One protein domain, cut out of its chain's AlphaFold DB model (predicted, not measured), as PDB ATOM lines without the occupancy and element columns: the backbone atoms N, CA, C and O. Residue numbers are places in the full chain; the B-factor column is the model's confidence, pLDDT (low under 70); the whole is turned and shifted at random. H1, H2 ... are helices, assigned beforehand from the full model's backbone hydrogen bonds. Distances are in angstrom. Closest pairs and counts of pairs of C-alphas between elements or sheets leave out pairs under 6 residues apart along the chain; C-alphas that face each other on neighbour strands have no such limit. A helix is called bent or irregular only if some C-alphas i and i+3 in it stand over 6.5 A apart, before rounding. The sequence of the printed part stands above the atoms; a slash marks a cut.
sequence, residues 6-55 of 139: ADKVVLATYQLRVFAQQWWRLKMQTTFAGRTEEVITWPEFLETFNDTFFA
ATOM      1  N   ALA A   6      43.506 -41.977 -50.393       79.25
ATOM      2  CA  ALA A   6      42.735 -42.415 -49.227       79.25
ATOM      3  C   ALA A   6      42.200 -41.242 -48.380       79.25
ATOM      4  O   ALA A   6      41.095 -41.313 -47.853       79.25
ATOM      5  N   ASP A   7      42.929 -40.124 -48.325       86.25
ATOM      6  CA  ASP A   7      42.564 -38.982 -47.473       86.25
ATOM      7  C   ASP A   7      41.581 -38.026 -48.159       86.25
ATOM      8  O   ASP A   7      40.984 -37.162 -47.518       86.25
ATOM      9  N   LYS A   8      41.402 -38.146 -49.481       89.31
ATOM     10  CA  LYS A   8      40.580 -37.204 -50.255       89.31
ATOM     11  C   LYS A   8      39.126 -37.202 -49.804       89.31
ATOM     12  O   LYS A   8      38.544 -36.128 -49.673       89.31
ATOM     13  N   VAL A   9      38.551 -38.387 -49.588       89.62
ATOM     14  CA  VAL A   9      37.153 -38.518 -49.157       89.62
ATOM     15  C   VAL A   9      37.005 -37.957 -47.747       89.62
ATOM     16  O   VAL A   9      36.191 -37.064 -47.561       89.62
ATOM     17  N   VAL A  10      37.872 -38.357 -46.815       90.56
ATOM     18  CA  VAL A  10      37.875 -37.877 -45.420       90.56
ATOM     19  C   VAL A  10      37.956 -36.348 -45.333       90.56
ATOM     20  O   VAL A  10      37.216 -35.695 -44.597       90.56
ATOM     21  N   LEU A  11      38.847 -35.733 -46.112       90.00
ATOM     22  CA  LEU A  11      38.988 -34.278 -46.116       90.00
ATOM     23  C   LEU A  11      37.776 -33.579 -46.741       90.00
ATOM     24  O   LEU A  11      37.379 -32.514 -46.270       90.00
ATOM     25  N   ALA A  12      37.178 -34.153 -47.787       89.19
ATOM     26  CA  ALA A  12      35.994 -33.586 -48.427       89.19
ATOM     27  C   ALA A  12      34.748 -33.695 -47.537       89.19
ATOM     28  O   ALA A  12      33.989 -32.731 -47.427       89.19
ATOM     29  N   THR A  13      34.558 -34.831 -46.864       89.94
ATOM     30  CA  THR A  13      33.428 -35.083 -45.958       89.94
ATOM     31  C   THR A  13      33.502 -34.191 -44.724       89.94
ATOM     32  O   THR A  13      32.473 -33.684 -44.274       89.94
ATOM     33  N   TYR A  14      34.714 -33.884 -44.247       90.12
ATOM     34  CA  TYR A  14      34.947 -32.909 -43.179       90.12
ATOM     35  C   TYR A  14      34.483 -31.484 -43.537       90.12
ATOM     36  O   TYR A  14      34.077 -30.723 -42.659       90.12
ATOM     37  N   GLN A  15      34.504 -31.108 -44.821       91.94
ATOM     38  CA  GLN A  15      34.030 -29.794 -45.276       91.94
ATOM     39  C   GLN A  15      32.504 -29.721 -45.435       91.94
ATOM     40  O   GLN A  15      31.959 -28.623 -45.581       91.94
ATOM     41  N   LEU A  16      31.794 -30.855 -45.406       90.25
ATOM     42  CA  LEU A  16      30.339 -30.872 -45.527       90.25
ATOM     43  C   LEU A  16      29.693 -30.280 -44.275       90.25
ATOM     44  O   LEU A  16      30.042 -30.611 -43.143       90.25
ATOM     45  N   ARG A  17      28.704 -29.407 -44.480       88.44
ATOM     46  CA  ARG A  17      28.003 -28.714 -43.395       88.44
ATOM     47  C   ARG A  17      26.509 -28.974 -43.441       88.44
ATOM     48  O   ARG A  17      25.928 -29.132 -44.515       88.44
ATOM     49  N   VAL A  18      25.891 -28.954 -42.259       91.94
ATOM     50  CA  VAL A  18      24.434 -28.995 -42.063       91.94
ATOM     51  C   VAL A  18      23.815 -30.164 -42.845       91.94
ATOM     52  O   VAL A  18      24.112 -31.323 -42.556       91.94
ATOM     53  N   PHE A  19      23.011 -29.875 -43.867       85.69
ATOM     54  CA  PHE A  19      22.291 -30.859 -44.661       85.69
ATOM     55  C   PHE A  19      23.231 -31.837 -45.376       85.69
ATOM     56  O   PHE A  19      22.993 -33.041 -45.355       85.69
ATOM     57  N   ALA A  20      24.341 -31.352 -45.939       87.75
ATOM     58  CA  ALA A  20      25.282 -32.212 -46.653       87.75
ATOM     59  C   ALA A  20      25.997 -33.195 -45.712       87.75
ATOM     60  O   ALA A  20      26.255 -34.337 -46.083       87.75
ATOM     61  N   GLN A  21      26.251 -32.789 -44.466       90.88
ATOM     62  CA  GLN A  21      26.833 -33.674 -43.458       90.88
ATOM     63  C   GLN A  21      25.849 -34.777 -43.037       90.88
ATOM     64  O   GLN A  21      26.234 -35.937 -42.901       90.88
ATOM     65  N   GLN A  22      24.572 -34.429 -42.840       91.31
ATOM     66  CA  GLN A  22      23.520 -35.395 -42.498       91.31
ATOM     67  C   GLN A  22      23.278 -36.391 -43.638       91.31
ATOM     68  O   GLN A  22      23.219 -37.598 -43.402       91.31
ATOM     69  N   TRP A  23      23.211 -35.894 -44.874       93.25
ATOM     70  CA  TRP A  23      23.119 -36.718 -46.073       93.25
ATOM     71  C   TRP A  23      24.289 -37.703 -46.185       93.25
ATOM     72  O   TRP A  23      24.066 -38.886 -46.435       93.25
ATOM     73  N   TRP A  24      25.524 -37.247 -45.946       93.06
ATOM     74  CA  TRP A  24      26.699 -38.111 -46.053       93.06
ATOM     75  C   TRP A  24      26.654 -39.251 -45.034       93.06
ATOM     76  O   TRP A  24      26.842 -40.410 -45.396       93.06
ATOM     77  N   ARG A  25      26.285 -38.958 -43.780       91.25
ATOM     78  CA  ARG A  25      26.086 -39.987 -42.742       91.25
ATOM     79  C   ARG A  25      25.038 -41.027 -43.148       91.25
ATOM     80  O   ARG A  25      25.245 -42.216 -42.922       91.25
ATOM     81  N   LEU A  26      23.940 -40.598 -43.772       91.62
ATOM     82  CA  LEU A  26      22.915 -41.511 -44.280       91.62
ATOM     83  C   LEU A  26      23.449 -42.381 -45.430       91.62
ATOM     84  O   LEU A  26      23.199 -43.587 -45.455       91.62
ATOM     85  N   LYS A  27      24.209 -41.803 -46.366       91.56
ATOM     86  CA  LYS A  27      24.827 -42.541 -47.481       91.56
ATOM     87  C   LYS A  27      25.873 -43.548 -47.013       91.56
ATOM     88  O   LYS A  27      25.902 -44.659 -47.538       91.56
ATOM     89  N   MET A  28      26.646 -43.214 -45.985       92.19
ATOM     90  CA  MET A  28      27.578 -44.144 -45.344       92.19
ATOM     91  C   MET A  28      26.870 -45.396 -44.817       92.19
ATOM     92  O   MET A  28      27.355 -46.505 -45.019       92.19
ATOM     93  N   GLN A  29      25.697 -45.237 -44.199       90.06
ATOM     94  CA  GLN A  29      24.921 -46.362 -43.663       90.06
ATOM     95  C   GLN A  29      24.189 -47.161 -44.748       90.06
ATOM     96  O   GLN A  29      24.120 -48.383 -44.669       90.06
ATOM     97  N   THR A  30      23.639 -46.483 -45.757       90.38
ATOM     98  CA  THR A  30      22.733 -47.100 -46.743       90.38
ATOM     99  C   THR A  30      23.440 -47.568 -48.012       90.38
ATOM    100  O   THR A  30      23.232 -48.691 -48.451       90.38
ATOM    101  N   THR A  31      24.269 -46.715 -48.618       88.25
ATOM    102  CA  THR A  31      24.924 -46.969 -49.911       88.25
ATOM    103  C   THR A  31      26.282 -47.642 -49.731       88.25
ATOM    104  O   THR A  31      26.613 -48.556 -50.476       88.25
ATOM    105  N   PHE A  32      27.049 -47.244 -48.712       90.31
ATOM    106  CA  PHE A  32      28.388 -47.792 -48.457       90.31
ATOM    107  C   PHE A  32      28.427 -48.863 -47.360       90.31
ATOM    108  O   PHE A  32      29.514 -49.290 -46.977       90.31
ATOM    109  N   ALA A  33      27.266 -49.306 -46.865       88.31
ATOM    110  CA  ALA A  33      27.118 -50.394 -45.890       88.31
ATOM    111  C   ALA A  33      28.029 -50.276 -44.646       88.31
ATOM    112  O   ALA A  33      28.491 -51.277 -44.105       88.31
ATOM    113  N   GLY A  34      28.324 -49.052 -44.199       81.12
ATOM    114  CA  GLY A  34      29.177 -48.802 -43.036       81.12
ATOM    115  C   GLY A  34      30.679 -49.017 -43.258       81.12
ATOM    116  O   GLY A  34      31.409 -49.115 -42.274       81.12
ATOM    117  N   ARG A  35      31.161 -49.079 -44.513       85.69
ATOM    118  CA  ARG A  35      32.605 -49.023 -44.842       85.69
ATOM    119  C   ARG A  35      33.267 -47.810 -44.172       85.69
ATOM    120  O   ARG A  35      32.603 -46.818 -43.897       85.69
ATOM    121  N   THR A  36      34.579 -47.855 -43.946       84.19
ATOM    122  CA  THR A  36      35.324 -46.661 -43.516       84.19
ATOM    123  C   THR A  36      35.553 -45.717 -44.697       84.19
ATOM    124  O   THR A  36      35.678 -46.151 -45.844       84.19
ATOM    125  N   GLU A  37      35.606 -44.411 -44.423       83.44
ATOM    126  CA  GLU A  37      35.766 -43.375 -45.457       83.44
ATOM    127  C   GLU A  37      37.078 -43.520 -46.247       83.44
ATOM    128  O   GLU A  37      37.116 -43.199 -47.430       83.44
ATOM    129  N   GLU A  38      38.120 -44.080 -45.630       84.50
ATOM    130  CA  GLU A  38      39.434 -44.350 -46.242       84.50
ATOM    131  C   GLU A  38      39.375 -45.427 -47.336       84.50
ATOM    132  O   GLU A  38      40.241 -45.489 -48.210       84.50
ATOM    133  N   VAL A  39      38.361 -46.297 -47.278       87.00
ATOM    134  CA  VAL A  39      38.150 -47.395 -48.230       87.00
ATOM    135  C   VAL A  39      37.258 -46.946 -49.387       87.00
ATOM    136  O   VAL A  39      37.210 -47.622 -50.413       87.00
ATOM    137  N   ILE A  40      36.541 -45.826 -49.251       89.56
ATOM    138  CA  ILE A  40      35.729 -45.256 -50.328       89.56
ATOM    139  C   ILE A  40      36.661 -44.535 -51.291       89.56
ATOM    140  O   ILE A  40      37.431 -43.649 -50.920       89.56
ATOM    141  N   THR A  41      36.598 -44.913 -52.560       91.31
ATOM    142  CA  THR A  41      37.414 -44.270 -53.578       91.31
ATOM    143  C   THR A  41      36.849 -42.893 -53.917       91.31
ATOM    144  O   THR A  41      35.643 -42.645 -53.883       91.31
ATOM    145  N   TRP A  42      37.733 -41.968 -54.286       90.88
ATOM    146  CA  TRP A  42      37.325 -40.624 -54.701       90.88
ATOM    147  C   TRP A  42      36.257 -40.606 -55.822       90.88
ATOM    148  O   TRP A  42      35.337 -39.792 -55.731       90.88
ATOM    149  N   PRO A  43      36.310 -41.487 -56.846       92.19
ATOM    150  CA  PRO A  43      35.243 -41.598 -57.841       92.19
ATOM    151  C   PRO A  43      33.883 -42.011 -57.260       92.19
ATOM    152  O   PRO A  43      32.895 -41.357 -57.580       92.19
ATOM    153  N   GLU A  44      33.826 -43.018 -56.377       91.50
ATOM    154  CA  GLU A  44      32.572 -43.468 -55.731       91.50
ATOM    155  C   GLU A  44      31.916 -42.334 -54.915       91.50
ATOM    156  O   GLU A  44      30.698 -42.130 -54.960       91.50
ATOM    157  N   PHE A  45      32.733 -41.562 -54.183       90.94
ATOM    158  CA  PHE A  45      32.272 -40.375 -53.461       90.94
ATOM    159  C   PHE A  45      31.677 -39.334 -54.416       90.94
ATOM    160  O   PHE A  45      30.566 -38.855 -54.186       90.94
ATOM    161  N   LEU A  46      32.405 -38.985 -55.484       90.81
ATOM    162  CA  LEU A  46      31.978 -37.958 -56.433       90.81
ATOM    163  C   LEU A  46      30.707 -38.339 -57.183       90.81
ATOM    164  O   LEU A  46      29.874 -37.468 -57.397       90.81
ATOM    165  N   GLU A  47      30.554 -39.599 -57.578       89.81
ATOM    166  CA  GLU A  47      29.332 -40.093 -58.217       89.81
ATOM    167  C   GLU A  47      28.130 -39.880 -57.290       89.81
ATOM    168  O   GLU A  47      27.205 -39.138 -57.618       89.81
ATOM    169  N   THR A  48      28.219 -40.391 -56.059       90.00
ATOM    170  CA  THR A  48      27.144 -40.270 -55.064       90.00
ATOM    171  C   THR A  48      26.835 -38.806 -54.723       90.00
ATOM    172  O   THR A  48      25.670 -38.414 -54.596       90.00
ATOM    173  N   PHE A  49      27.877 -37.983 -54.573       89.75
ATOM    174  CA  PHE A  49      27.764 -36.558 -54.272       89.75
ATOM    175  C   PHE A  49      27.125 -35.775 -55.419       89.75
ATOM    176  O   PHE A  49      26.188 -35.007 -55.191       89.75
ATOM    177  N   ASN A  50      27.588 -35.986 -56.650       87.56
ATOM    178  CA  ASN A  50      27.062 -35.292 -57.819       87.56
ATOM    179  C   ASN A  50      25.627 -35.716 -58.125       87.56
ATOM    180  O   ASN A  50      24.824 -34.855 -58.461       87.56
ATOM    181  N   ASP A  51      25.257 -36.977 -57.921       86.00
ATOM    182  CA  ASP A  51      23.871 -37.415 -58.105       86.00
ATOM    183  C   ASP A  51      22.897 -36.670 -57.185       86.00
ATOM    184  O   ASP A  51      21.774 -36.360 -57.582       86.00
ATOM    185  N   THR A  52      23.328 -36.341 -55.962       84.44
ATOM    186  CA  THR A  52      22.457 -35.653 -54.999       84.44
ATOM    187  C   THR A  52      22.513 -34.129 -55.117       84.44
ATOM    188  O   THR A  52      21.477 -33.471 -55.069       84.44
ATOM    189  N   PHE A  53      23.706 -33.545 -55.250       82.25
ATOM    190  CA  PHE A  53      23.897 -32.085 -55.206       82.25
ATOM    191  C   PHE A  53      24.095 -31.444 -56.575       82.25
ATOM    192  O   PHE A  53      23.959 -30.230 -56.719       82.25
ATOM    193  N   PHE A  54      24.415 -32.247 -57.582       80.62
ATOM    194  CA  PHE A  54      24.677 -31.816 -58.948       80.62
ATOM    195  C   PHE A  54      23.794 -32.590 -59.932       80.62
ATOM    196  O   PHE A  54      24.253 -33.077 -60.970       80.62
ATOM    197  N   ALA A  55      22.513 -32.695 -59.565       79.56
ATOM    198  CA  ALA A  55      21.488 -33.397 -60.318       79.56
ATOM    199  C   ALA A  55      21.444 -32.943 -61.784       79.56
ATOM    200  O   ALA A  55      21.836 -31.822 -62.133       79.56
TER     201      ALA A  55
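Overview. This is residues 6 to 55 of the 139 residues of an uncharacterized protein of Colocasia esculenta (UniProt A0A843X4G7). Three helices and a long link make a small, rounded whole: H1, then H2, then the long link of residues 31 to 41 run round in a ring, and H3 lies across one side of that ring, with its first residues at H1 and its run passing near H2. The helices are only loosely joined, for H1 and H3 meet at their ends, and H2 touches neither of the other two. The printed part has 50 residues with three named helices, in the order H1, H2, H3, and no named strand; the class is all helix. It is compact, with a radius of gyration of the C-alphas of 9.9 A, and the C-alphas span 23 by 20 by 19 A along the three main axes.

Arrangement. Start at the first printed residue, Ala 6, where H1 begins, and read residues 6 to 14 as that helix. Read on through the tight link of residues 15 to 18 to H2, residues 19 to 30. These two helices are close but not clearly touching, with 2 pairs of C-alphas within 8 A; look at Thr 13 and Gln 21, whose C-alphas are the closest, 7.2 A apart. Their lines stand at a steep tilt of 48 degrees, they run opposite ways, and their centres are 13.9 A apart. From the end of H2 follow the long link of 11 residues to H3, residues 42 to 53. Look at Val 9 and Trp 42: these are the closest C-alphas of H1 and H3, 5.9 A apart. H1 and H3 touch only at their ends, with 4 pairs of C-alphas within 8 A, and of H3 residues 42 to 45 alone touch H1. They run the same way at a shallow tilt of 25 degrees, with 12.7 A from centre to centre. H2 and H3 are near each other: they have 11 pairs of C-alphas within 10 A, and the closest pair is 8.2 A apart. In the backbones of H2 and H3 every O i to N i+4 pair is within hydrogen-bond range, while in H1 4 of 5 such pairs are.

Along the chain. Find C-alpha 6 at (42.735, -42.415, -49.227); from there H1 runs over nine residues to C-alpha 14 at (34.947, -32.909, -43.179), 13.7 A away. H1 is irregular, but only just: C-alphas 6 and 9 are 6.8 A apart, against about 5 A in a regular helix, and the line of H1 is a rough one. Next find C-alpha 19 at (22.291, -30.859, -44.661), where H2 begins; its twelve residues measure 16.4 A from first to last C-alpha, and as you read them y falls to -47.100 at Thr 30. In the link after it, residues 37 to 39 are helical, a run too short to bear a name. H3 begins at Trp 42 and runs twelve residues, 15.9 A from first to last C-alpha, to C-alpha 53 at (23.897, -32.085, -55.206).

Size, cuts and confidence. The two C-alphas farthest apart are those of the first and last printed residues, Ala 6 and Ala 55, at 25.6 A. The printed residues run from 6 to 55 without a gap, and they are one domain out of a full chain of 139 residues. Of the two links, that from H1 to H2 is tight and that from H2 to H3 is long. Read the B-factor column for the model's confidence: the mean pLDDT of the printed part is 88.5, with 88 for H1, 91 for H2 and 89 for H3, and no printed residue is under 70.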